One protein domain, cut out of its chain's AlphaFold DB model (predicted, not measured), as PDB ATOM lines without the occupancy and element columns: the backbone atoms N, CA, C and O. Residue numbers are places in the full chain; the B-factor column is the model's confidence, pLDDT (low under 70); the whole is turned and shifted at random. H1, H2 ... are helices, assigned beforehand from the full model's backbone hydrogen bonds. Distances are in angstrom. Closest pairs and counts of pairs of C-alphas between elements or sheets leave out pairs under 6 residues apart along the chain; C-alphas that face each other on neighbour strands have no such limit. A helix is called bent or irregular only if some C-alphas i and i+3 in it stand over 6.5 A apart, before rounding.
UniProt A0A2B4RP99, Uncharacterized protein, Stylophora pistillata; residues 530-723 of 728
ATOM      1  N   SER A 530      31.327  73.849  17.308       56.84
ATOM      2  CA  SER A 530      29.946  73.861  16.798       56.84
ATOM      3  C   SER A 530      29.585  75.125  16.018       56.84
ATOM      4  O   SER A 530      28.898  75.028  15.005       56.84
ATOM      5  N   GLU A 531      30.091  76.293  16.414       63.19
ATOM      6  CA  GLU A 531      29.877  77.544  15.677       63.19
ATOM      7  C   GLU A 531      30.673  77.592  14.369       63.19
ATOM      8  O   GLU A 531      30.189  78.137  13.380       63.19
ATOM      9  N   ILE A 532      31.883  77.020  14.336       64.25
ATOM     10  CA  ILE A 532      32.737  77.043  13.140       64.25
ATOM     11  C   ILE A 532      32.429  75.884  12.182       64.25
ATOM     12  O   ILE A 532      32.144  76.131  11.012       64.25
ATOM     13  N   LEU A 533      32.468  74.621  12.620       61.09
ATOM     14  CA  LEU A 533      32.446  73.483  11.684       61.09
ATOM     15  C   LEU A 533      31.074  73.213  11.038       61.09
ATOM     16  O   LEU A 533      31.010  72.489  10.044       61.09
ATOM     17  N   VAL A 534      29.997  73.814  11.552       59.66
ATOM     18  CA  VAL A 534      28.642  73.729  10.974       59.66
ATOM     19  C   VAL A 534      28.436  74.730   9.821       59.66
ATOM     20  O   VAL A 534      27.542  74.546   8.993       59.66
ATOM     21  N   LEU A 535      29.265  75.776   9.709       64.25
ATOM     22  CA  LEU A 535      29.100  76.810   8.682       64.25
ATOM     23  C   LEU A 535      29.495  76.307   7.275       64.25
ATOM     24  O   LEU A 535      30.548  75.679   7.123       64.25
ATOM     25  N   PRO A 536      28.729  76.636   6.210       59.62
ATOM     26  CA  PRO A 536      28.965  76.114   4.859       59.62
ATOM     27  C   PRO A 536      30.388  76.321   4.322       59.62
ATOM     28  O   PRO A 536      30.934  75.420   3.688       59.62
ATOM     29  N   GLN A 537      31.016  77.467   4.609       61.62
ATOM     30  CA  GLN A 537      32.384  77.774   4.175       61.62
ATOM     31  C   GLN A 537      33.459  76.889   4.829       61.62
ATOM     32  O   GLN A 537      34.530  76.711   4.255       61.62
ATOM     33  N   TYR A 538      33.179  76.296   5.993       63.62
ATOM     34  CA  TYR A 538      34.104  75.401   6.698       63.62
ATOM     35  C   TYR A 538      33.764  73.917   6.516       63.62
ATOM     36  O   TYR A 538      34.547  73.059   6.924       63.62
ATOM     37  N   LYS A 539      32.675  73.592   5.800       68.75
ATOM     38  CA  LYS A 539      32.297  72.212   5.456       68.75
ATOM     39  C   LYS A 539      33.437  71.429   4.792       68.75
ATOM     40  O   LYS A 539      33.603  70.246   5.068       68.75
ATOM     41  N   VAL A 540      34.256  72.072   3.955       65.38
ATOM     42  CA  VAL A 540      35.402  71.411   3.297       65.38
ATOM     43  C   VAL A 540      36.504  71.050   4.303       65.38
ATOM     44  O   VAL A 540      37.095  69.974   4.207       65.38
ATOM     45  N   LEU A 541      36.740  71.892   5.318       64.25
ATOM     46  CA  LEU A 541      37.658  71.577   6.420       64.25
ATOM     47  C   LEU A 541      37.097  70.458   7.305       64.25
ATOM     48  O   LEU A 541      37.845  69.556   7.675       64.25
ATOM     49  N   TYR A 542      35.788  70.468   7.577       66.56
ATOM     50  CA  TYR A 542      35.098  69.386   8.281       66.56
ATOM     51  C   TYR A 542      35.227  68.049   7.536       66.56
ATOM     52  O   TYR A 542      35.721  67.077   8.100       66.56
ATOM     53  N   ASP A 543      34.883  68.009   6.245       62.09
ATOM     54  CA  ASP A 543      35.005  66.812   5.403       62.09
ATOM     55  C   ASP A 543      36.467  66.319   5.315       62.09
ATOM     56  O   ASP A 543      36.712  65.113   5.250       62.09
ATOM     57  N   LYS A 544      37.455  67.227   5.346       66.56
ATOM     58  CA  LYS A 544      38.889  66.894   5.382       66.56
ATOM     59  C   LYS A 544      39.307  66.292   6.731       66.56
ATOM     60  O   LYS A 544      39.912  65.223   6.741       66.56
ATOM     61  N   LEU A 545      38.940  66.921   7.850       65.69
ATOM     62  CA  LEU A 545      39.170  66.435   9.220       65.69
ATOM     63  C   LEU A 545      38.577  65.028   9.422       65.69
ATOM     64  O   LEU A 545      39.258  64.109   9.883       65.69
ATOM     65  N   VAL A 546      37.329  64.852   8.987       67.88
ATOM     66  CA  VAL A 546      36.571  63.595   9.013       67.88
ATOM     67  C   VAL A 546      37.262  62.483   8.206       67.88
ATOM     68  O   VAL A 546      37.287  61.330   8.640       67.88
ATOM     69  N   ARG A 547      37.895  62.807   7.070       63.56
ATOM     70  CA  ARG A 547      38.695  61.848   6.280       63.56
ATOM     71  C   ARG A 547      40.059  61.542   6.912       63.56
ATOM     72  O   ARG A 547      40.451  60.378   6.949       63.56
ATOM     73  N   SER A 548      40.772  62.540   7.438       61.81
ATOM     74  CA  SER A 548      42.123  62.369   8.009       61.81
ATOM     75  C   SER A 548      42.168  61.477   9.258       61.81
ATOM     76  O   SER A 548      43.209  60.886   9.563       61.81
ATOM     77  N   LEU A 549      41.057  61.364   9.988       64.44
ATOM     78  CA  LEU A 549      40.934  60.552  11.204       64.44
ATOM     79  C   LEU A 549      40.299  59.169  10.968       64.44
ATOM     80  O   LEU A 549      40.477  58.276  11.798       64.44
ATOM     81  N   ASP A 550      39.621  58.959   9.835       62.19
ATOM     82  CA  ASP A 550      38.963  57.688   9.480       62.19
ATOM     83  C   ASP A 550      39.893  56.674   8.792       62.19
ATOM     84  O   ASP A 550      39.488  55.580   8.410       62.19
ATOM     85  N   ASN A 551      41.170  57.009   8.611       58.50
ATOM     86  CA  ASN A 551      42.093  56.157   7.868       58.50
ATOM     87  C   ASN A 551      42.466  54.866   8.636       58.50
ATOM     88  O   ASN A 551      43.544  54.752   9.222       58.50
ATOM     89  N   ARG A 552      41.575  53.864   8.603       51.81
ATOM     90  CA  ARG A 552      41.769  52.521   9.175       51.81
ATOM     91  C   ARG A 552      42.895  51.725   8.509       51.81
ATOM     92  O   ARG A 552      43.363  50.767   9.116       51.81
ATOM     93  N   ALA A 553      43.324  52.086   7.295       43.22
ATOM     94  CA  ALA A 553      44.352  51.339   6.562       43.22
ATOM     95  C   ALA A 553      45.730  51.409   7.247       43.22
ATOM     96  O   ALA A 553      46.515  50.467   7.154       43.22
ATOM     97  N   ASN A 554      45.998  52.484   7.993       46.47
ATOM     98  CA  ASN A 554      47.251  52.684   8.714       46.47
ATOM     99  C   ASN A 554      47.097  52.363  10.210       46.47
ATOM    100  O   ASN A 554      46.932  53.257  11.038       46.47
ATOM    101  N   LEU A 555      47.226  51.079  10.568       46.44
ATOM    102  CA  LEU A 555      47.151  50.577  11.955       46.44
ATOM    103  C   LEU A 555      48.134  51.246  12.941       46.44
ATOM    104  O   LEU A 555      47.936  51.159  14.149       46.44
ATOM    105  N   CYS A 556      49.186  51.898  12.439       45.56
ATOM    106  CA  CYS A 556      50.209  52.578  13.242       45.56
ATOM    107  C   CYS A 556      49.880  54.052  13.557       45.56
ATOM    108  O   CYS A 556      50.653  54.704  14.256       45.56
ATOM    109  N   ILE A 557      48.778  54.599  13.030       54.31
ATOM    110  CA  ILE A 557      48.429  56.021  13.148       54.31
ATOM    111  C   ILE A 557      47.215  56.197  14.069       54.31
ATOM    112  O   ILE A 557      46.213  55.490  13.951       54.31
ATOM    113  N   ALA A 558      47.284  57.184  14.967       55.88
ATOM    114  CA  ALA A 558      46.163  57.566  15.820       55.88
ATOM    115  C   ALA A 558      44.959  58.007  14.961       55.88
ATOM    116  O   ALA A 558      45.015  59.007  14.238       55.88
ATOM    117  N   ASN A 559      43.886  57.219  15.035       68.81
ATOM    118  CA  ASN A 559      42.641  57.352  14.274       68.81
ATOM    119  C   ASN A 559      41.474  57.759  15.192       68.81
ATOM    120  O   ASN A 559      41.644  57.856  16.406       68.81
ATOM    121  N   TRP A 560      40.271  57.963  14.656       73.38
ATOM    122  CA  TRP A 560      39.107  58.418  15.431       73.38
ATOM    123  C   TRP A 560      38.818  57.587  16.707       73.38
ATOM    124  O   TRP A 560      38.399  58.166  17.710       73.38
ATOM    125  N   GLU A 561      39.112  56.272  16.741       69.38
ATOM    126  CA  GLU A 561      38.939  55.439  17.950       69.38
ATOM    127  C   GLU A 561      39.820  55.940  19.100       69.38
ATOM    128  O   GLU A 561      39.419  55.877  20.265       69.38
ATOM    129  N   HIS A 562      41.001  56.469  18.777       74.81
ATOM    130  CA  HIS A 562      41.916  57.105  19.717       74.81
ATOM    131  C   HIS A 562      41.452  58.522  20.076       74.81
ATOM    132  O   HIS A 562      41.595  58.913  21.232       74.81
ATOM    133  N   LEU A 563      40.879  59.288  19.135       73.88
ATOM    134  CA  LEU A 563      40.418  60.659  19.408       73.88
ATOM    135  C   LEU A 563      39.272  60.619  20.411       73.88
ATOM    136  O   LEU A 563      39.321  61.283  21.436       73.88
ATOM    137  N   ALA A 564      38.310  59.729  20.193       75.44
ATOM    138  CA  ALA A 564      37.239  59.478  21.141       75.44
ATOM    139  C   ALA A 564      37.749  58.951  22.502       75.44
ATOM    140  O   ALA A 564      37.094  59.134  23.520       75.44
ATOM    141  N   CYS A 565      38.930  58.321  22.549       74.81
ATOM    142  CA  CYS A 565      39.616  57.984  23.802       74.81
ATOM    143  C   CYS A 565      40.179  59.239  24.495       74.81
ATOM    144  O   CYS A 565      40.056  59.392  25.706       74.81
ATOM    145  N   ALA A 566      40.789  60.141  23.722       74.12
ATOM    146  CA  ALA A 566      41.412  61.381  24.181       74.12
ATOM    147  C   ALA A 566      40.396  62.459  24.615       74.12
ATOM    148  O   ALA A 566      40.722  63.268  25.486       74.12
ATOM    149  N   MET A 567      39.194  62.427  24.031       71.75
ATOM    150  CA  MET A 567      37.991  63.186  24.405       71.75
ATOM    151  C   MET A 567      37.133  62.459  25.464       71.75
ATOM    152  O   MET A 567      36.020  62.877  25.738       71.75
ATOM    153  N   GLU A 568      37.606  61.333  26.014       77.56
ATOM    154  CA  GLU A 568      36.943  60.578  27.097       77.56
ATOM    155  C   GLU A 568      35.504  60.101  26.778       77.56
ATOM    156  O   GLU A 568      34.748  59.697  27.664       77.56
ATOM    157  N   ALA A 569      35.153  60.039  25.488       72.44
ATOM    158  CA  ALA A 569      33.829  59.671  25.006       72.44
ATOM    159  C   ALA A 569      33.427  58.252  25.474       72.44
ATOM    160  O   ALA A 569      34.240  57.315  25.390       72.44
ATOM    161  N   PRO A 570      32.171  58.043  25.925       75.12
ATOM    162  CA  PRO A 570      31.724  56.765  26.473       75.12
ATOM    163  C   PRO A 570      31.962  55.579  25.531       75.12
ATOM    164  O   PRO A 570      31.808  55.692  24.316       75.12
ATOM    165  N   LYS A 571      32.255  54.393  26.085       63.00
ATOM    166  CA  LYS A 571      32.460  53.164  25.285       63.00
ATOM    167  C   LYS A 571      31.293  52.869  24.334       63.00
ATOM    168  O   LYS A 571      31.539  52.445  23.213       63.00
ATOM    169  N   LEU A 572      30.057  53.135  24.767       57.19
ATOM    170  CA  LEU A 572      28.859  52.991  23.936       57.19
ATOM    171  C   LEU A 572      28.887  53.949  22.738       57.19
ATOM    172  O   LEU A 572      28.720  53.499  21.615       57.19
ATOM    173  N   VAL A 573      29.176  55.236  22.957       61.06
ATOM    174  CA  VAL A 573      29.330  56.232  21.880       61.06
ATOM    175  C   VAL A 573      30.434  55.810  20.920       61.06
ATOM    176  O   VAL A 573      30.223  55.780  19.716       61.06
ATOM    177  N   ARG A 574      31.588  55.384  21.444       66.88
ATOM    178  CA  ARG A 574      32.710  54.892  20.634       66.88
ATOM    179  C   ARG A 574      32.336  53.672  19.802       66.88
ATOM    180  O   ARG A 574      32.815  53.555  18.680       66.88
ATOM    181  N   LEU A 575      31.464  52.799  20.303       61.44
ATOM    182  CA  LEU A 575      30.919  51.695  19.522       61.44
ATOM    183  C   LEU A 575      29.879  52.175  18.494       61.44
ATOM    184  O   LEU A 575      29.976  51.756  17.349       61.44
ATOM    185  N   LYS A 576      28.971  53.106  18.827       59.44
ATOM    186  CA  LYS A 576      28.043  53.715  17.850       59.44
ATOM    187  C   LYS A 576      28.794  54.417  16.715       59.44
ATOM    188  O   LYS A 576      28.437  54.234  15.562       59.44
ATOM    189  N   CYS A 577      29.892  55.116  17.009       60.50
ATOM    190  CA  CYS A 577      30.824  55.610  15.997       60.50
ATOM    191  C   CYS A 577      31.424  54.443  15.193       60.50
ATOM    192  O   CYS A 577      31.375  54.460  13.974       60.50
ATOM    193  N   LYS A 578      31.928  53.379  15.840       61.22
ATOM    194  CA  LYS A 578      32.509  52.201  15.154       61.22
ATOM    195  C   LYS A 578      31.547  51.524  14.178       61.22
ATOM    196  O   LYS A 578      32.007  50.967  13.182       61.22
ATOM    197  N   LEU A 579      30.260  51.577  14.507       52.56
ATOM    198  CA  LEU A 579      29.122  51.012  13.796       52.56
ATOM    199  C   LEU A 579      28.311  52.090  13.051       52.56
ATOM    200  O   LEU A 579      27.150  51.840  12.767       52.56
ATOM    201  N   SER A 580      28.866  53.278  12.755       49.16
ATOM    202  CA  SER A 580      28.083  54.450  12.306       49.16
ATOM    203  C   SER A 580      27.601  54.411  10.854       49.16
ATOM    204  O   SER A 580      27.434  55.442  10.202       49.16
ATOM    205  N   THR A 581      27.368  53.223  10.325       45.50
ATOM    206  CA  THR A 581      26.273  53.031   9.388       45.50
ATOM    207  C   THR A 581      24.954  53.354  10.099       45.50
ATOM    208  O   THR A 581      24.825  53.157  11.303       45.50
ATOM    209  N   ASN A 582      23.917  53.761   9.365       42.72
ATOM    210  CA  ASN A 582      22.556  53.831   9.930       42.72
ATOM    211  C   ASN A 582      21.920  52.433  10.127       42.72
ATOM    212  O   ASN A 582      20.717  52.336  10.325       42.72
ATOM    213  N   TYR A 583      22.729  51.377   9.992       53.00
ATOM    214  CA  TYR A 583      22.373  49.963  10.026       53.00
ATOM    215  C   TYR A 583      23.617  49.179  10.428       53.00
ATOM    216  O   TYR A 583      24.521  48.999   9.606       53.00
ATOM    217  N   SER A 584      23.706  48.725  11.674       67.31
ATOM    218  CA  SER A 584      24.804  47.833  12.079       67.31
ATOM    219  C   SER A 584      24.831  46.556  11.212       67.31
ATOM    220  O   SER A 584      23.836  46.204  10.569       67.31
ATOM    221  N   HIS A 585      25.947  45.822  11.173       71.81
ATOM    222  CA  HIS A 585      26.025  44.595  10.366       71.81
ATOM    223  C   HIS A 585      25.023  43.540  10.849       71.81
ATOM    224  O   HIS A 585      24.430  42.821  10.043       71.81
ATOM    225  N   THR A 586      24.783  43.487  12.160       79.94
ATOM    226  CA  THR A 586      23.707  42.687  12.756       79.94
ATOM    227  C   THR A 586      22.316  43.186  12.379       79.94
ATOM    228  O   THR A 586      21.443  42.381  12.082       79.94
ATOM    229  N   GLU A 587      22.080  44.490  12.365       77.94
ATOM    230  CA  GLU A 587      20.775  45.077  12.048       77.94
ATOM    231  C   GLU A 587      20.388  44.871  10.586       77.94
ATOM    232  O   GLU A 587      19.297  44.382  10.313       77.94
ATOM    233  N   MET A 588      21.312  45.111   9.653       71.75
ATOM    234  CA  MET A 588      21.109  44.824   8.230       71.75
ATOM    235  C   MET A 588      20.897  43.318   7.982       71.75
ATOM    236  O   MET A 588      20.080  42.925   7.148       71.75
ATOM    237  N   LEU A 589      21.567  42.451   8.752       79.62
ATOM    238  CA  LEU A 589      21.277  41.015   8.776       79.62
ATOM    239  C   LEU A 589      19.847  40.724   9.278       79.62
ATOM    240  O   LEU A 589      19.151  39.908   8.675       79.62
ATOM    241  N   LEU A 590      19.390  41.376  10.350       81.69
ATOM    242  CA  LEU A 590      18.030  41.213  10.880       81.69
ATOM    243  C   LEU A 590      16.965  41.735   9.899       81.69
ATOM    244  O   LEU A 590      15.925  41.097   9.754       81.69
ATOM    245  N   GLU A 591      17.234  42.802   9.143       79.25
ATOM    246  CA  GLU A 591      16.360  43.262   8.054       79.25
ATOM    247  C   GLU A 591      16.272  42.249   6.906       79.25
ATOM    248  O   GLU A 591      15.174  41.894   6.475       79.25
ATOM    249  N   VAL A 592      17.402  41.687   6.465       78.62
ATOM    250  CA  VAL A 592      17.432  40.618   5.445       78.62
ATOM    251  C   VAL A 592      16.683  39.351   5.903       78.62
ATOM    252  O   VAL A 592      16.201  38.577   5.069       78.62
ATOM    253  N   LEU A 593      16.530  39.142   7.214       80.12
ATOM    254  CA  LEU A 593      15.693  38.083   7.789       80.12
ATOM    255  C   LEU A 593      14.210  38.491   7.910       80.12
ATOM    256  O   LEU A 593      13.341  37.649   7.689       80.12
ATOM    257  N   ALA A 594      13.911  39.761   8.196       79.12
ATOM    258  CA  ALA A 594      12.554  40.310   8.311       79.12
ATOM    259  C   ALA A 594      11.867  40.606   6.955       79.12
ATOM    260  O   ALA A 594      10.643  40.751   6.897       79.12
ATOM    261  N   VAL A 595      12.622  40.678   5.852       74.62
ATOM    262  CA  VAL A 595      12.135  40.938   4.475       74.62
ATOM    263  C   VAL A 595      12.274  39.684   3.585       74.62
ATOM    264  O   VAL A 595      12.483  39.742   2.378       74.62
ATOM    265  N   ARG A 596      12.176  38.487   4.177       71.75
ATOM    266  CA  ARG A 596      12.483  37.213   3.501       71.75
ATOM    267  C   ARG A 596      11.307  36.624   2.703       71.75
ATOM    268  O   ARG A 596      10.867  35.514   2.976       71.75
ATOM    269  N   GLU A 597      10.852  37.341   1.675       52.94
ATOM    270  CA  GLU A 597       9.613  37.105   0.894       52.94
ATOM    271  C   GLU A 597       9.352  35.676   0.363       52.94
ATOM    272  O   GLU A 597       8.217  35.352   0.033       52.94
ATOM    273  N   ASN A 598      10.375  34.820   0.253       52.38
ATOM    274  CA  ASN A 598      10.288  33.496  -0.384       52.38
ATOM    275  C   ASN A 598      10.780  32.335   0.514       52.38
ATOM    276  O   ASN A 598      11.253  31.314   0.013       52.38
ATOM    277  N   LYS A 599      10.718  32.480   1.845       61.78
ATOM    278  CA  LYS A 599      10.948  31.392   2.819       61.78
ATOM    279  C   LYS A 599       9.973  31.498   4.000       61.78
ATOM    280  O   LYS A 599       9.269  32.488   4.147       61.78
ATOM    281  N   GLU A 600       9.947  30.456   4.829       72.00
ATOM    282  CA  GLU A 600       9.223  30.422   6.105       72.00
ATOM    283  C   GLU A 600       9.587  31.627   6.996       72.00
ATOM    284  O   GLU A 600      10.743  32.067   7.022       72.00
ATOM    285  N   VAL A 601       8.585  32.181   7.689       78.44
ATOM    286  CA  VAL A 601       8.716  33.410   8.485       78.44
ATOM    287  C   VAL A 601       9.640  33.160   9.674       78.44
ATOM    288  O   VAL A 601       9.339  32.340  10.535       78.44
ATOM    289  N   VAL A 602      10.750  33.897   9.740       83.62
ATOM    290  CA  VAL A 602      11.700  33.805  10.857       83.62
ATOM    291  C   VAL A 602      11.049  34.366  12.121       83.62
ATOM    292  O   VAL A 602      10.651  35.531  12.139       83.62
ATOM    293  N   THR A 603      10.959  33.562  13.180       89.69
ATOM    294  CA  THR A 603      10.406  33.980  14.480       89.69
ATOM    295  C   THR A 603      11.496  34.342  15.493       89.69
ATOM    296  O   THR A 603      12.668  33.976  15.350       89.69
ATOM    297  N   VAL A 604      11.109  35.005  16.588       87.88
ATOM    298  CA  VAL A 604      11.996  35.265  17.742       87.88
ATOM    299  C   VAL A 604      12.553  33.963  18.340       87.88
ATOM    300  O   VAL A 604      13.714  33.898  18.756       87.88
ATOM    301  N   LYS A 605      11.761  32.884  18.325       89.38
ATOM    302  CA  LYS A 605      12.184  31.537  18.730       89.38
ATOM    303  C   LYS A 605      13.298  30.987  17.829       89.38
ATOM    304  O   LYS A 605      14.233  30.374  18.350       89.38
ATOM    305  N   ASP A 606      13.248  31.237  16.522       88.25
ATOM    306  CA  ASP A 606      14.281  30.792  15.573       88.25
ATOM    307  C   ASP A 606      15.570  31.605  15.721       88.25
ATOM    308  O   ASP A 606      16.661  31.036  15.706       88.25
ATOM    309  N   LEU A 607      15.461  32.915  15.984       88.56
ATOM    310  CA  LEU A 607      16.600  33.747  16.387       88.56
ATOM    311  C   LEU A 607      17.258  33.210  17.667       88.56
ATOM    312  O   LEU A 607      18.476  33.050  17.711       88.56
ATOM    313  N   ILE A 608      16.474  32.843  18.684       89.44
ATOM    314  CA  ILE A 608      16.988  32.215  19.910       89.44
ATOM    315  C   ILE A 608      17.628  30.844  19.630       89.44
ATOM    316  O   ILE A 608      18.632  30.504  20.259       89.44
ATOM    317  N   ALA A 609      17.082  30.045  18.711       90.69
ATOM    318  CA  ALA A 609      17.664  28.761  18.320       90.69
ATOM    319  C   ALA A 609      19.009  28.944  17.596       90.69
ATOM    320  O   ALA A 609      19.997  28.307  17.968       90.69
ATOM    321  N   ALA A 610      19.081  29.872  16.639       88.31
ATOM    322  CA  ALA A 610      20.306  30.211  15.922       88.31
ATOM    323  C   ALA A 610      21.377  30.791  16.865       88.31
ATOM    324  O   ALA A 610      22.520  30.336  16.835       88.31
ATOM    325  N   LEU A 611      21.007  31.702  17.778       89.06
ATOM    326  CA  LEU A 611      21.904  32.257  18.803       89.06
ATOM    327  C   LEU A 611      22.482  31.177  19.736       89.06
ATOM    328  O   LEU A 611      23.667  31.231  20.066       89.06
ATOM    329  N   LYS A 612      21.689  30.165  20.125       90.38
ATOM    330  CA  LYS A 612      22.190  28.990  20.869       90.38
ATOM    331  C   LYS A 612      23.134  28.133  20.029       90.38
ATOM    332  O   LYS A 612      24.162  27.711  20.548       90.38
ATOM    333  N   SER A 613      22.799  27.892  18.758       88.81
ATOM    334  CA  SER A 613      23.617  27.111  17.817       88.81
ATOM    335  C   SER A 613      25.014  27.721  17.645       88.81
ATOM    336  O   SER A 613      26.017  27.014  17.683       88.81
ATOM    337  N   ILE A 614      25.098  29.056  17.585       85.75
ATOM    338  CA  ILE A 614      26.367  29.803  17.558       85.75
ATOM    339  C   ILE A 614      26.956  30.086  18.958       85.75
ATOM    340  O   ILE A 614      27.883  30.879  19.100       85.75
ATOM    341  N   GLY A 615      26.421  29.480  20.020       84.31
ATOM    342  CA  GLY A 615      26.953  29.576  21.384       84.31
ATOM    343  C   GLY A 615      26.738  30.909  22.120       84.31
ATOM    344  O   GLY A 615      27.141  31.003  23.283       84.31
ATOM    345  N   ARG A 616      26.070  31.909  21.521       86.38
ATOM    346  CA  ARG A 616      25.817  33.256  22.088       86.38
ATOM    347  C   ARG A 616      24.702  33.265  23.147       86.38
ATOM    348  O   ARG A 616      23.686  33.955  23.056       86.38
ATOM    349  N   ASN A 617      24.906  32.459  24.187       88.75
ATOM    350  CA  ASN A 617      24.009  32.288  25.333       88.75
ATOM    351  C   ASN A 617      23.911  33.539  26.229       88.75
ATOM    352  O   ASN A 617      22.987  33.661  27.032       88.75
ATOM    353  N   ASP A 618      24.851  34.469  26.093       85.69
ATOM    354  CA  ASP A 618      24.806  35.826  26.634       85.69
ATOM    355  C   ASP A 618      23.638  36.634  26.040       85.69
ATOM    356  O   ASP A 618      22.823  37.179  26.784       85.69
ATOM    357  N   ILE A 619      23.477  36.608  24.716       88.12
ATOM    358  CA  ILE A 619      22.410  37.325  24.004       88.12
ATOM    359  C   ILE A 619      21.057  36.644  24.225       88.12
ATOM    360  O   ILE A 619      20.057  37.306  24.501       88.12
ATOM    361  N   VAL A 620      21.027  35.307  24.227       89.12
ATOM    362  CA  VAL A 620      19.829  34.530  24.599       89.12
ATOM    363  C   VAL A 620      19.331  34.914  25.997       89.12
ATOM    364  O   VAL A 620      18.121  35.007  26.208       89.12
ATOM    365  N   ARG A 621      20.239  35.174  26.947       89.75
ATOM    366  CA  ARG A 621      19.903  35.651  28.299       89.75
ATOM    367  C   ARG A 621      19.396  37.093  28.298       89.75
ATOM    368  O   ARG A 621      18.535  37.409  29.106       89.75
ATOM    369  N   MET A 622      19.894  37.950  27.406       88.25
ATOM    370  CA  MET A 622      19.397  39.319  27.240       88.25
ATOM    371  C   MET A 622      17.944  39.321  26.741       88.25
ATOM    372  O   MET A 622      17.080  39.888  27.406       88.25
ATOM    373  N   ILE A 623      17.653  38.586  25.659       86.50
ATOM    374  CA  ILE A 623      16.290  38.434  25.116       86.50
ATOM    375  C   ILE A 623      15.360  37.820  26.170       86.50
ATOM    376  O   ILE A 623      14.317  38.387  26.481       86.50
ATOM    377  N   THR A 624      15.762  36.705  26.792       87.25
ATOM    378  CA  THR A 624      14.913  36.004  27.780       87.25
ATOM    379  C   THR A 624      14.814  36.681  29.152       87.25
ATOM    380  O   THR A 624      14.052  36.210  29.994       87.25
ATOM    381  N   LYS A 625      15.536  37.787  29.385       87.00
ATOM    382  CA  LYS A 625      15.351  38.663  30.556       87.00
ATOM    383  C   LYS A 625      14.202  39.656  30.349       87.00
ATOM    384  O   LYS A 625      13.511  39.965  31.312       87.00
ATOM    385  N   VAL A 626      14.026  40.161  29.125       83.44
ATOM    386  CA  VAL A 626      12.922  41.070  28.763       83.44
ATOM    387  C   VAL A 626      11.658  40.264  28.452       83.44
ATOM    388  O   VAL A 626      10.586  40.572  28.954       83.44
ATOM    389  N   HIS A 627      11.814  39.174  27.698       80.31
ATOM    390  CA  HIS A 627      10.734  38.311  27.230       80.31
ATOM    391  C   HIS A 627      10.909  36.895  27.789       80.31
ATOM    392  O   HIS A 627      11.550  36.045  27.164       80.31
ATOM    393  N   CYS A 628      10.366  36.623  28.979       74.25
ATOM    394  CA  CYS A 628      10.541  35.334  29.667       74.25
ATOM    395  C   CYS A 628      10.132  34.126  28.800       74.25
ATOM    396  O   CYS A 628      10.830  33.103  28.778       74.25
ATOM    397  N   ASP A 629       9.069  34.295  28.009       76.38
ATOM    398  CA  ASP A 629       8.436  33.242  27.210       76.38
ATOM    399  C   ASP A 629       8.974  33.176  25.769       76.38
ATOM    400  O   ASP A 629       8.517  32.361  24.965       76.38
ATOM    401  N   ALA A 630      10.003  33.968  25.430       72.38
ATOM    402  CA  ALA A 630      10.545  34.077  24.069       72.38
ATOM    403  C   ALA A 630      11.021  32.743  23.464       72.38
ATOM    404  O   ALA A 630      11.029  32.570  22.249       72.38
ATOM    405  N   LYS A 631      11.364  31.756  24.305       71.88
ATOM    406  CA  LYS A 631      11.726  30.385  23.885       71.88
ATOM    407  C   LYS A 631      10.577  29.652  23.168       71.88
ATOM    408  O   LYS A 631      10.833  28.663  22.483       71.88
ATOM    409  N   SER A 632       9.349  30.126  23.349       74.31
ATOM    410  CA  SER A 632       8.102  29.638  22.755       74.31
ATOM    411  C   SER A 632       7.374  30.708  21.929       74.31
ATOM    412  O   SER A 632       6.292  30.421  21.425       74.31
ATOM    413  N   SER A 633       7.945  31.909  21.766       77.50
ATOM    414  CA  SER A 633       7.291  32.995  21.026       77.50
ATOM    415  C   SER A 633       7.122  32.650  19.545       77.50
ATOM    416  O   SER A 633       8.056  32.187  18.888       77.50
ATOM    417  N   THR A 634       5.917  32.902  19.036       81.06
ATOM    418  CA  THR A 634       5.544  32.829  17.616       81.06
ATOM    419  C   THR A 634       5.555  34.203  16.938       81.06
ATOM    420  O   THR A 634       5.128  34.319  15.795       81.06
ATOM    421  N   GLU A 635       6.003  35.245  17.641       85.31
ATOM    422  CA  GLU A 635       6.211  36.598  17.118       85.31
ATOM    423  C   GLU A 635       7.198  36.565  15.943       85.31
ATOM    424  O   GLU A 635       8.252  35.915  16.025       85.31
ATOM    425  N   SER A 636       6.863  37.245  14.840       85.94
ATOM    426  CA  SER A 636       7.777  37.329  13.704       85.94
ATOM    427  C   SER A 636       8.938  38.262  14.028       85.94
ATOM    428  O   SER A 636       8.812  39.218  14.795       85.94
ATOM    429  N   LEU A 637      10.089  38.018  13.405       85.00
ATOM    430  CA  LEU A 637      11.257  38.871  13.585       85.00
ATOM    431  C   LEU A 637      11.037  40.302  13.055       85.00
ATOM    432  O   LEU A 637      11.736  41.213  13.489       85.00
ATOM    433  N   ARG A 638      10.057  40.510  12.162       83.00
ATOM    434  CA  ARG A 638       9.638  41.846  11.720       83.00
ATOM    435  C   ARG A 638       8.916  42.584  12.844       83.00
ATOM    436  O   ARG A 638       9.385  43.633  13.259       83.00
ATOM    437  N   ASP A 639       7.849  41.996  13.384       85.12
ATOM    438  CA  ASP A 639       7.051  42.614  14.456       85.12
ATOM    439  C   ASP A 639       7.922  42.901  15.693       85.12
ATOM    440  O   ASP A 639       7.849  43.977  16.286       85.12
ATOM    441  N   PHE A 640       8.829  41.972  16.018       85.31
ATOM    442  CA  PHE A 640       9.804  42.131  17.096       85.31
ATOM    443  C   PHE A 640      10.786  43.292  16.863       85.31
ATOM    444  O   PHE A 640      11.160  43.962  17.827       85.31
ATOM    445  N   LYS A 641      11.216  43.535  15.615       83.75
ATOM    446  CA  LYS A 641      12.134  44.631  15.247       83.75
ATOM    447  C   LYS A 641      11.416  45.984  15.218       83.75
ATOM    448  O   LYS A 641      11.959  46.970  15.708       83.75
ATOM    449  N   ASP A 642      10.208  46.019  14.660       82.06
ATOM    450  CA  ASP A 642       9.439  47.249  14.446       82.06
ATOM    451  C   ASP A 642       8.716  47.724  15.730       82.06
ATOM    452  O   ASP A 642       8.268  48.869  15.816       82.06
ATOM    453  N   SER A 643       8.637  46.876  16.765       84.75
ATOM    454  CA  SER A 643       8.107  47.235  18.086       84.75
ATOM    455  C   SER A 643       9.048  48.154  18.877       84.75
ATOM    456  O   SER A 643      10.142  47.768  19.296       84.75
ATOM    457  N   SER A 644       8.576  49.363  19.191       78.06
ATOM    458  CA  SER A 644       9.333  50.361  19.959       78.06
ATOM    459  C   SER A 644       9.703  49.915  21.381       78.06
ATOM    460  O   SER A 644      10.721  50.364  21.903       78.06
ATOM    461  N   SER A 645       8.958  48.987  21.998       82.81
ATOM    462  CA  SER A 645       9.313  48.431  23.316       82.81
ATOM    463  C   SER A 645      10.554  47.534  23.288       82.81
ATOM    464  O   SER A 645      11.106  47.224  24.341       82.81
ATOM    465  N   ASN A 646      10.985  47.100  22.101       84.75
ATOM    466  CA  ASN A 646      12.160  46.257  21.913       84.75
ATOM    467  C   ASN A 646      13.416  47.059  21.531       84.75
ATOM    468  O   ASN A 646      14.474  46.451  21.398       84.75
ATOM    469  N   HIS A 647      13.344  48.389  21.378       80.00
ATOM    470  CA  HIS A 647      14.442  49.205  20.838       80.00
ATOM    471  C   HIS A 647      15.757  49.062  21.631       80.00
ATOM    472  O   HIS A 647      16.769  48.642  21.071       80.00
ATOM    473  N   ASP A 648      15.731  49.287  22.949       82.25
ATOM    474  CA  ASP A 648      16.901  49.145  23.836       82.25
ATOM    475  C   ASP A 648      17.476  47.713  23.834       82.25
ATOM    476  O   ASP A 648      18.688  47.498  23.942       82.25
ATOM    477  N   LEU A 649      16.601  46.710  23.706       85.56
ATOM    478  CA  LEU A 649      16.979  45.300  23.617       85.56
ATOM    479  C   LEU A 649      17.651  44.998  22.270       85.56
ATOM    480  O   LEU A 649      18.663  44.299  22.236       85.56
ATOM    481  N   LEU A 650      17.111  45.533  21.175       82.88
ATOM    482  CA  LEU A 650      17.635  45.384  19.823       82.88
ATOM    483  C   LEU A 650      19.016  46.041  19.702       82.88
ATOM    484  O   LEU A 650      19.952  45.384  19.247       82.88
ATOM    485  N   GLU A 651      19.184  47.266  20.213       78.88
ATOM    486  CA  GLU A 651      20.483  47.950  20.309       78.88
ATOM    487  C   GLU A 651      21.496  47.143  21.146       78.88
ATOM    488  O   GLU A 651      22.669  47.030  20.774       78.88
ATOM    489  N   GLY A 652      21.051  46.509  22.236       82.12
ATOM    490  CA  GLY A 652      21.875  45.605  23.044       82.12
ATOM    491  C   GLY A 652      22.311  44.327  22.310       82.12
ATOM    492  O   GLY A 652      23.462  43.903  22.447       82.12
ATOM    493  N   ILE A 653      21.429  43.727  21.503       82.50
ATOM    494  CA  ILE A 653      21.718  42.547  20.666       82.50
ATOM    495  C   ILE A 653      22.717  42.905  19.556       82.50
ATOM    496  O   ILE A 653      23.719  42.208  19.386       82.50
ATOM    497  N   ILE A 654      22.463  44.014  18.854       82.81
ATOM    498  CA  ILE A 654      23.326  44.623  17.831       82.81
ATOM    499  C   ILE A 654      24.742  44.834  18.374       82.81
ATOM    500  O   ILE A 654      25.710  44.269  17.862       82.81
ATOM    501  N   THR A 655      24.837  45.566  19.486       75.31
ATOM    502  CA  THR A 655      26.078  45.870  20.209       75.31
ATOM    503  C   THR A 655      26.897  44.609  20.495       75.31
ATOM    504  O   THR A 655      28.111  44.595  20.311       75.31
ATOM    505  N   GLN A 656      26.240  43.527  20.923       80.88
ATOM    506  CA  GLN A 656      26.904  42.281  21.311       80.88
ATOM    507  C   GLN A 656      27.355  41.404  20.131       80.88
ATOM    508  O   GLN A 656      28.295  40.620  20.293       80.88
ATOM    509  N   LEU A 657      26.707  41.481  18.965       79.00
ATOM    510  CA  LEU A 657      27.055  40.661  17.795       79.00
ATOM    511  C   LEU A 657      28.106  41.298  16.879       79.00
ATOM    512  O   LEU A 657      28.810  40.555  16.185       79.00
ATOM    513  N   ASP A 658      28.242  42.626  16.916       76.25
ATOM    514  CA  ASP A 658      29.191  43.376  16.083       76.25
ATOM    515  C   ASP A 658      30.484  43.776  16.822       76.25
ATOM    516  O   ASP A 658      31.459  44.172  16.176       76.25
ATOM    517  N   ASP A 659      30.559  43.614  18.151       72.88
ATOM    518  CA  ASP A 659      31.792  43.842  18.919       72.88
ATOM    519  C   ASP A 659      32.870  42.774  18.637       72.88
ATOM    520  O   ASP A 659      33.073  41.804  19.371       72.88
ATOM    521  N   LYS A 660      33.631  43.016  17.564       62.66
ATOM    522  CA  LYS A 660      34.831  42.260  17.172       62.66
ATOM    523  C   LYS A 660      36.008  42.399  18.166       62.66
ATOM    524  O   LYS A 660      37.062  41.822  17.909       62.66
ATOM    525  N   THR A 661      35.890  43.163  19.262       53.25
ATOM    526  CA  THR A 661      36.989  43.410  20.225       53.25
ATOM    527  C   THR A 661      36.956  42.513  21.467       53.25
ATOM    528  O   THR A 661      37.951  42.447  22.196       53.25
ATOM    529  N   LEU A 662      35.873  41.757  21.685       58.38
ATOM    530  CA  LEU A 662      35.772  40.749  22.747       58.38
ATOM    531  C   LEU A 662      36.681  39.546  22.436       58.38
ATOM    532  O   LEU A 662      36.250  38.545  21.870       58.38
ATOM    533  N   SER A 663      37.951  39.641  22.837       42.91
ATOM    534  CA  SER A 663      39.093  38.808  22.405       42.91
ATOM    535  C   SER A 663      39.040  37.294  22.695       42.91
ATOM    536  O   SER A 663      39.993  36.581  22.386       42.91
ATOM    537  N   GLY A 664      37.934  36.778  23.240       53.09
ATOM    538  CA  GLY A 664      37.638  35.342  23.346       53.09
ATOM    539  C   GLY A 664      36.496  34.849  22.442       53.09
ATOM    540  O   GLY A 664      36.348  33.643  22.247       53.09
ATOM    541  N   ILE A 665      35.683  35.746  21.873       56.81
ATOM    542  CA  ILE A 665      34.457  35.403  21.140       56.81
ATOM    543  C   ILE A 665      34.749  35.370  19.637       56.81
ATOM    544  O   ILE A 665      34.592  36.354  18.924       56.81
ATOM    545  N   LYS A 666      35.122  34.193  19.122       58.94
ATOM    546  CA  LYS A 666      35.334  33.972  17.674       58.94
ATOM    547  C   LYS A 666      34.048  34.044  16.830       58.94
ATOM    548  O   LYS A 666      34.111  33.875  15.616       58.94
ATOM    549  N   ILE A 667      32.887  34.242  17.457       73.31
ATOM    550  CA  ILE A 667      31.571  33.987  16.871       73.31
ATOM    551  C   ILE A 667      30.703  35.257  16.910       73.31
ATOM    552  O   ILE A 667      30.197  35.674  17.954       73.31
ATOM    553  N   HIS A 668      30.549  35.856  15.732       80.38
ATOM    554  CA  HIS A 668      29.905  37.151  15.473       80.38
ATOM    555  C   HIS A 668      28.818  37.019  14.389       80.38
ATOM    556  O   HIS A 668      28.626  35.934  13.836       80.38
ATOM    557  N   TRP A 669      28.142  38.118  14.047       84.00
ATOM    558  CA  TRP A 669      26.985  38.173  13.136       84.00
ATOM    559  C   TRP A 669      27.064  37.328  11.844       84.00
ATOM    560  O   TRP A 669      26.071  36.691  11.494       84.00
ATOM    561  N   LYS A 670      28.221  37.210  11.162       81.31
ATOM    562  CA  LYS A 670      28.337  36.349   9.960       81.31
ATOM    563  C   LYS A 670      27.991  34.888  10.261       81.31
ATOM    564  O   LYS A 670      27.374  34.224   9.440       81.31
ATOM    565  N   HIS A 671      28.312  34.395  11.456       85.12
ATOM    566  CA  HIS A 671      27.967  33.038  11.885       85.12
ATOM    567  C   HIS A 671      26.454  32.876  12.099       85.12
ATOM    568  O   HIS A 671      25.904  31.822  11.783       85.12
ATOM    569  N   LEU A 672      25.776  33.922  12.588       85.06
ATOM    570  CA  LEU A 672      24.317  33.956  12.717       85.06
ATOM    571  C   LEU A 672      23.652  33.917  11.332       85.06
ATOM    572  O   LEU A 672      22.777  33.087  11.091       85.06
ATOM    573  N   GLY A 673      24.125  34.739  10.392       83.38
ATOM    574  CA  GLY A 673      23.662  34.721   9.002       83.38
ATOM    575  C   GLY A 673      23.899  33.382   8.290       83.38
ATOM    576  O   GLY A 673      23.022  32.907   7.565       83.38
ATOM    577  N   SER A 674      25.027  32.719   8.571       84.75
ATOM    578  CA  SER A 674      25.316  31.367   8.078       84.75
ATOM    579  C   SER A 674      24.336  30.314   8.613       84.75
ATOM    580  O   SER A 674      23.885  29.476   7.834       84.75
ATOM    581  N   GLN A 675      23.939  30.363   9.896       86.94
ATOM    582  CA  GLN A 675      22.888  29.470  10.428       86.94
ATOM    583  C   GLN A 675      21.557  29.655   9.687       86.94
ATOM    584  O   GLN A 675      20.877  28.681   9.375       86.94
ATOM    585  N   PHE A 676      21.213  30.896   9.336       84.12
ATOM    586  CA  PHE A 676      20.014  31.202   8.556       84.12
ATOM    587  C   PHE A 676      20.125  30.888   7.054       84.12
ATOM    588  O   PHE A 676      19.187  31.192   6.306       84.12
ATOM    589  N   GLN A 677      21.212  30.258   6.592       85.94
ATOM    590  CA  GLN A 677      21.457  29.927   5.182       85.94
ATOM    591  C   GLN A 677      21.427  31.172   4.273       85.94
ATOM    592  O   GLN A 677      20.755  31.190   3.237       85.94
ATOM    593  N   ILE A 678      22.093  32.248   4.690       80.56
ATOM    594  CA  ILE A 678      22.417  33.381   3.815       80.56
ATOM    595  C   ILE A 678      23.764  33.068   3.144       80.56
ATOM    596  O   ILE A 678      24.671  32.558   3.800       80.56
ATOM    597  N   SER A 679      23.884  33.307   1.834       80.38
ATOM    598  CA  SER A 679      25.124  33.028   1.096       80.38
ATOM    599  C   SER A 679      26.264  33.935   1.562       80.38
ATOM    600  O   SER A 679      26.029  35.080   1.951       80.38
ATOM    601  N   LEU A 680      27.502  33.433   1.489       76.94
ATOM    602  CA  LEU A 680      28.694  34.186   1.891       76.94
ATOM    603  C   LEU A 680      28.780  35.534   1.159       76.94
ATOM    604  O   LEU A 680      28.924  36.555   1.815       76.94
ATOM    605  N   GLU A 681      28.529  35.540  -0.151       72.31
ATOM    606  CA  GLU A 681      28.434  36.740  -0.997       72.31
ATOM    607  C   GLU A 681      27.474  37.797  -0.420       72.31
ATOM    608  O   GLU A 681      27.782  38.984  -0.396       72.31
ATOM    609  N   LYS A 682      26.306  37.387   0.102       71.19
ATOM    610  CA  LYS A 682      25.338  38.312   0.715       71.19
ATOM    611  C   LYS A 682      25.782  38.791   2.097       71.19
ATOM    612  O   LYS A 682      25.477  39.919   2.465       71.19
ATOM    613  N   LEU A 683      26.520  37.972   2.848       74.31
ATOM    614  CA  LEU A 683      27.155  38.389   4.104       74.31
ATOM    615  C   LEU A 683      28.375  39.291   3.861       74.31
ATOM    616  O   LEU A 683      28.731  40.081   4.725       74.31
ATOM    617  N   GLU A 684      29.018  39.204   2.702       71.25
ATOM    618  CA  GLU A 684      30.069  40.130   2.277       71.25
ATOM    619  C   GLU A 684      29.458  41.454   1.817       71.25
ATOM    620  O   GLU A 684      29.873  42.497   2.312       71.25
ATOM    621  N   VAL A 685      28.390  41.430   1.012       62.47
ATOM    622  CA  VAL A 685      27.594  42.628   0.685       62.47
ATOM    623  C   VAL A 685      27.116  43.348   1.954       62.47
ATOM    624  O   VAL A 685      27.288  44.556   2.044       62.47
ATOM    625  N   ILE A 686      26.616  42.640   2.976       66.12
ATOM    626  CA  ILE A 686      26.256  43.262   4.268       66.12
ATOM    627  C   ILE A 686      27.475  43.892   4.972       66.12
ATOM    628  O   ILE A 686      27.337  44.943   5.590       66.12
ATOM    629  N   GLU A 687      28.672  43.300   4.880       69.25
ATOM    630  CA  GLU A 687      29.875  43.888   5.493       69.25
ATOM    631  C   GLU A 687      30.373  45.136   4.739       69.25
ATOM    632  O   GLU A 687      30.851  46.076   5.379       69.25
ATOM    633  N   PHE A 688      30.232  45.156   3.406       53.75
ATOM    634  CA  PHE A 688      30.719  46.218   2.518       53.75
ATOM    635  C   PHE A 688      29.715  47.348   2.237       53.75
ATOM    636  O   PHE A 688      30.145  48.463   1.950       53.75
ATOM    637  N   CYS A 689      28.400  47.131   2.352       46.62
ATOM    638  CA  CYS A 689      27.361  48.155   2.139       46.62
ATOM    639  C   CYS A 689      27.254  49.179   3.289       46.62
ATOM    640  O   CYS A 689      26.166  49.644   3.622       46.62
ATOM    641  N   ALA A 690      28.388  49.543   3.888       51.66
ATOM    642  CA  ALA A 690      28.519  50.465   5.003       51.66
ATOM    643  C   ALA A 690      28.853  51.890   4.501       51.66
ATOM    644  O   ALA A 690      30.021  52.174   4.240       51.66
ATOM    645  N   PRO A 691      27.883  52.817   4.339       47.47
ATOM    646  CA  PRO A 691      28.080  53.998   3.498       47.47
ATOM    647  C   PRO A 691      28.512  55.258   4.272       47.47
ATOM    648  O   PRO A 691      28.350  56.367   3.767       47.47
ATOM    649  N   TYR A 692      29.010  55.119   5.507       59.47
ATOM    650  CA  TYR A 692      29.278  56.240   6.418       59.47
ATOM    651  C   TYR A 692      30.615  56.120   7.162       59.47
ATOM    652  O   TYR A 692      31.141  55.034   7.391       59.47
ATOM    653  N   ASN A 693      31.148  57.284   7.537       58.97
ATOM    654  CA  ASN A 693      32.468  57.472   8.132       58.97
ATOM    655  C   ASN A 693      32.356  57.609   9.673       58.97
ATOM    656  O   ASN A 693      31.699  58.543  10.139       58.97
ATOM    657  N   PRO A 694      33.021  56.755  10.472       58.59
ATOM    658  CA  PRO A 694      32.950  56.759  11.938       58.59
ATOM    659  C   PRO A 694      33.559  57.992  12.622       58.59
ATOM    660  O   PRO A 694      33.178  58.308  13.752       58.59
ATOM    661  N   THR A 695      34.445  58.746  11.959       62.69
ATOM    662  CA  THR A 695      34.850  60.072  12.456       62.69
ATOM    663  C   THR A 695      33.705  61.071  12.342       62.69
ATOM    664  O   THR A 695      33.524  61.870  13.252       62.69
ATOM    665  N   LYS A 696      32.914  61.037  11.259       66.12
ATOM    666  CA  LYS A 696      31.794  61.972  11.050       66.12
ATOM    667  C   LYS A 696      30.829  61.923  12.233       66.12
ATOM    668  O   LYS A 696      30.536  62.960  12.814       66.12
ATOM    669  N   SER A 697      30.451  60.719  12.656       62.44
ATOM    670  CA  SER A 697      29.542  60.535  13.791       62.44
ATOM    671  C   SER A 697      30.204  60.721  15.160       62.44
ATOM    672  O   SER A 697      29.514  61.048  16.122       62.44
ATOM    673  N   LEU A 698      31.534  60.594  15.273       69.31
ATOM    674  CA  LEU A 698      32.259  61.074  16.457       69.31
ATOM    675  C   LEU A 698      32.215  62.604  16.554       69.31
ATOM    676  O   LEU A 698      31.959  63.136  17.630       69.31
ATOM    677  N   MET A 699      32.466  63.309  15.451       67.44
ATOM    678  CA  MET A 699      32.406  64.769  15.424       67.44
ATOM    679  C   MET A 699      30.981  65.249  15.708       67.44
ATOM    680  O   MET A 699      30.808  66.089  16.577       67.44
ATOM    681  N   GLU A 700      29.960  64.660  15.080       67.44
ATOM    682  CA  GLU A 700      28.544  64.953  15.365       67.44
ATOM    683  C   GLU A 700      28.186  64.734  16.842       67.44
ATOM    684  O   GLU A 700      27.490  65.561  17.423       67.44
ATOM    685  N   TYR A 701      28.711  63.685  17.487       72.88
ATOM    686  CA  TYR A 701      28.559  63.508  18.934       72.88
ATOM    687  C   TYR A 701      29.224  64.640  19.733       72.88
ATOM    688  O   TYR A 701      28.580  65.226  20.603       72.88
ATOM    689  N   LEU A 702      30.488  64.966  19.443       70.50
ATOM    690  CA  LEU A 702      31.238  66.006  20.160       70.50
ATOM    691  C   LEU A 702      30.584  67.387  20.010       70.50
ATOM    692  O   LEU A 702      30.447  68.097  20.999       70.50
ATOM    693  N   LEU A 703      30.101  67.716  18.806       69.81
ATOM    694  CA  LEU A 703      29.377  68.953  18.497       69.81
ATOM    695  C   LEU A 703      28.056  69.120  19.270       69.81
ATOM    696  O   LEU A 703      27.560  70.239  19.366       69.81
ATOM    697  N   VAL A 704      27.486  68.026  19.783       69.25
ATOM    698  CA  VAL A 704      26.207  68.001  20.517       69.25
ATOM    699  C   VAL A 704      26.402  67.795  22.029       69.25
ATOM    700  O   VAL A 704      25.473  68.037  22.789       69.25
ATOM    701  N   ASN A 705      27.576  67.333  22.488       65.31
ATOM    702  CA  ASN A 705      27.780  66.882  23.878       65.31
ATOM    703  C   ASN A 705      28.966  67.536  24.621       65.31
ATOM    704  O   ASN A 705      29.008  67.442  25.845       65.31
ATOM    705  N   GLU A 706      29.915  68.198  23.945       65.81
ATOM    706  CA  GLU A 706      30.863  69.122  24.596       65.81
ATOM    707  C   GLU A 706      30.528  70.570  24.174       65.81
ATOM    708  O   GLU A 706      31.170  71.127  23.286       65.81
ATOM    709  N   GLU A 707      29.510  71.182  24.794       61.53
ATOM    710  CA  GLU A 707      29.032  72.537  24.438       61.53
ATOM    711  C   GLU A 707      30.128  73.619  24.562       61.53
ATOM    712  O   GLU A 707      30.196  74.515  23.725       61.53
ATOM    713  N   ASP A 708      31.040  73.488  25.535       70.94
ATOM    714  CA  ASP A 708      32.186  74.390  25.767       70.94
ATOM    715  C   ASP A 708      33.428  74.090  24.890       70.94
ATOM    716  O   ASP A 708      34.508  74.661  25.093       70.94
ATOM    717  N   LEU A 709      33.349  73.154  23.934       75.88
ATOM    718  CA  LEU A 709      34.505  72.766  23.122       75.88
ATOM    719  C   LEU A 709      34.872  73.873  22.123       75.88
ATOM    720  O   LEU A 709      34.288  73.986  21.048       75.88
ATOM    721  N   THR A 710      35.886  74.670  22.465       78.19
ATOM    722  CA  THR A 710      36.491  75.672  21.569       78.19
ATOM    723  C   THR A 710      37.464  75.055  20.565       78.19
ATOM    724  O   THR A 710      38.085  74.022  20.831       78.19
ATOM    725  N   MET A 711      37.670  75.723  19.424       72.75
ATOM    726  CA  MET A 711      38.685  75.322  18.445       72.75
ATOM    727  C   MET A 711      40.076  75.219  19.086       72.75
ATOM    728  O   MET A 711      40.758  74.224  18.850       72.75
ATOM    729  N   ARG A 712      40.492  76.165  19.949       73.56
ATOM    730  CA  ARG A 712      41.771  76.064  20.679       73.56
ATOM    731  C   ARG A 712      41.841  74.808  21.545       73.56
ATOM    732  O   ARG A 712      42.828  74.087  21.450       73.56
ATOM    733  N   THR A 713      40.826  74.510  22.360       75.00
ATOM    734  CA  THR A 713      40.881  73.322  23.234       75.00
ATOM    735  C   THR A 713      40.822  72.017  22.438       75.00
ATOM    736  O   THR A 713      41.506  71.061  22.805       75.00
ATOM    737  N   PHE A 714      40.113  71.972  21.305       75.81
ATOM    738  CA  PHE A 714      40.183  70.850  20.363       75.81
ATOM    739  C   PHE A 714      41.587  70.702  19.750       75.81
ATOM    740  O   PHE A 714      42.180  69.624  19.833       75.81
ATOM    741  N   PHE A 715      42.164  71.784  19.213       74.06
ATOM    742  CA  PHE A 715      43.526  71.791  18.672       74.06
ATOM    743  C   PHE A 715      44.572  71.404  19.721       74.06
ATOM    744  O   PHE A 715      45.493  70.663  19.400       74.06
ATOM    745  N   GLU A 716      44.443  71.832  20.977       73.56
ATOM    746  CA  GLU A 716      45.352  71.435  22.056       73.56
ATOM    747  C   GLU A 716      45.190  69.959  22.436       73.56
ATOM    748  O   GLU A 716      46.198  69.251  22.514       73.56
ATOM    749  N   LYS A 717      43.952  69.453  22.580       70.00
ATOM    750  CA  LYS A 717      43.687  68.018  22.797       70.00
ATOM    751  C   LYS A 717      44.319  67.179  21.666       70.00
ATOM    752  O   LYS A 717      45.014  66.204  21.959       70.00
ATOM    753  N   VAL A 718      44.173  67.580  20.395       68.50
ATOM    754  CA  VAL A 718      44.778  66.891  19.233       68.50
ATOM    755  C   VAL A 718      46.308  67.064  19.184       68.50
ATOM    756  O   VAL A 718      47.052  66.097  19.020       68.50
ATOM    757  N   ARG A 719      46.844  68.267  19.387       68.25
ATOM    758  CA  ARG A 719      48.293  68.513  19.315       68.25
ATOM    759  C   ARG A 719      49.051  67.780  20.424       68.25
ATOM    760  O   ARG A 719      50.084  67.171  20.147       68.25
ATOM    761  N   GLN A 720      48.531  67.796  21.654       64.31
ATOM    762  CA  GLN A 720      49.183  67.203  22.825       64.31
ATOM    763  C   GLN A 720      48.974  65.683  22.924       64.31
ATOM    764  O   GLN A 720      49.956  64.948  23.050       64.31
ATOM    765  N   LYS A 721      47.724  65.187  22.854       60.72
ATOM    766  CA  LYS A 721      47.429  63.746  23.008       60.72
ATOM    767  C   LYS A 721      47.638  62.943  21.710       60.72
ATOM    768  O   LYS A 721      47.763  61.724  21.787       60.72
ATOM    769  N   PHE A 722      47.680  63.586  20.535       59.62
ATOM    770  CA  PHE A 722      47.613  62.905  19.226       59.62
ATOM    771  C   PHE A 722      48.846  63.064  18.327       59.62
ATOM    772  O   PHE A 722      49.110  62.180  17.517       59.62
ATOM    773  N   LYS A 723      49.601  64.167  18.450       60.56
ATOM    774  CA  LYS A 723      50.819  64.467  17.659       60.56
ATOM    775  C   LYS A 723      50.632  64.503  16.124       60.56
ATOM    776  O   LYS A 723      51.617  64.518  15.389       60.56
TER     777      LYS A 723
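AT A GLANCE: This is residues 530 to 723 of the 728 residues of an uncharacterized protein of Stylophora pistillata (UniProt A0A2B4RP99). An elongated, two-lobed model in which the chain makes a looser lobe of H1 to H4, crosses to a fuller lobe of H5 to H11, and comes back to the first lobe with H12 and H13. In the second lobe H5, H9, H7 and H6 follow round a ring with H10 between H6 and H5, H8 sits at one end, and H11 packs outside on H5 and H10; in the first lobe H12 packs on H2, H3 and H4, and H13 on H3. The printed part has 194 residues with thirteen named helices, H1 to H13 in order, and no named strand; the class is all helix. It is only just compact, close to loose, with a radius of gyration of the C-alphas of 19.5 A, and spans 57 by 35 by 33 A.

HOW THE PARTS SIT: H1, residues 530 to 533, and H2, residues 536 to 549, touch only at the corner by their tight link, their closest C-alphas being Leu 533 and Tyr 542 at 5.9 A. H3, residues 560 to 566, and H4, residues 571 to 578, form a hairpin and only just touch, with 3 pairs of C-alphas within 8 A, the closest being Ala 564 and Arg 574 at 6.5 A. H5, residues 585 to 594, is the hub, touching four other helices. H6, residues 604 to 613, and H7, residues 617 to 626, form a hairpin at a shallow tilt of 23 degrees, closest at the C-alphas of Ile 608 and Val 620, 6.0 A. H8, residues 637 to 642, touches H5 at the C-alphas of Arg 638 and Ala 594, 4.7 A apart. H9, residues 644 to 658, touches H7 at a shallow tilt of 9 degrees, opposite ways, closest at the C-alphas of Ile 653 and Ile 619, 6.2 A. With residues 654 to 658 alone H9 also touches H5, the C-alphas of Ile 654 and Thr 586 being 5.4 A apart. H4 and H9 are close but not clearly touching, the C-alphas of Leu 575 and Thr 655 being 7.6 A apart. H10, residues 669 to 675, touches H6 about perpendicular, at 83 degrees, closest at the C-alphas of Gln 675 and Ala 610, 6.1 A. H10 also touches H5, closest at the C-alphas of Trp 669 and Thr 586, 5.6 A. H11, residues 680 to 688, touches H5 at a steep tilt of 53 degrees, closest at the C-alphas of Ile 686 and His 585, 6.2 A. H12, residues 694 to 705, touches H4 at a steep tilt of 45 degrees, opposite ways, closest at the C-alphas of Pro 694 and Cys 577, 4.7 A. With residues 695 to 699 alone H12 touches H2, the C-alphas of Thr 695 and Val 546 being 5.2 A apart. H13, residues 711 to 722, touches H3 with residues 717 to 722 alone, closest at the C-alphas of Lys 721 and Ala 566, 6.6 A. Every O i to N i+4 pair is within hydrogen-bond range in H3, H4, H5, H6, H8, H10, H11, H12 and H13; the counts are 8 of 10 in H2, 5 of 6 in H7 and 9 of 11 in H9, and H1 is too short for such a pair.

IN THESE COORDINATES: H1 begins at C-alpha 530, (29.946, 73.861, 16.798). H2 is 20.6 A long and irregular, C-alphas 537 and 540 being 7.1 A apart. H5 begins at C-alpha 585, (26.025, 44.595, 10.366). H9, the longest helix, measures 21.4 A and is irregular, with C-alphas 645 and 648 7.6 A apart. H12 measures 16.5 A, and H13 measures 15.3 A and ends at C-alpha 722, (47.613, 62.905, 19.226).

THE WHOLE: The two C-alphas farthest apart are those of Glu 600 and Arg 712, 57.9 A. The printed part has no cut, and no link is long. Residues 535 to 540, of which 536 to 540 belong to H2, stand free. The mean pLDDT of the printed part is 71.7; 82 residues are under 70, among them 530 to 559, 571 to 584 and 685 to 700.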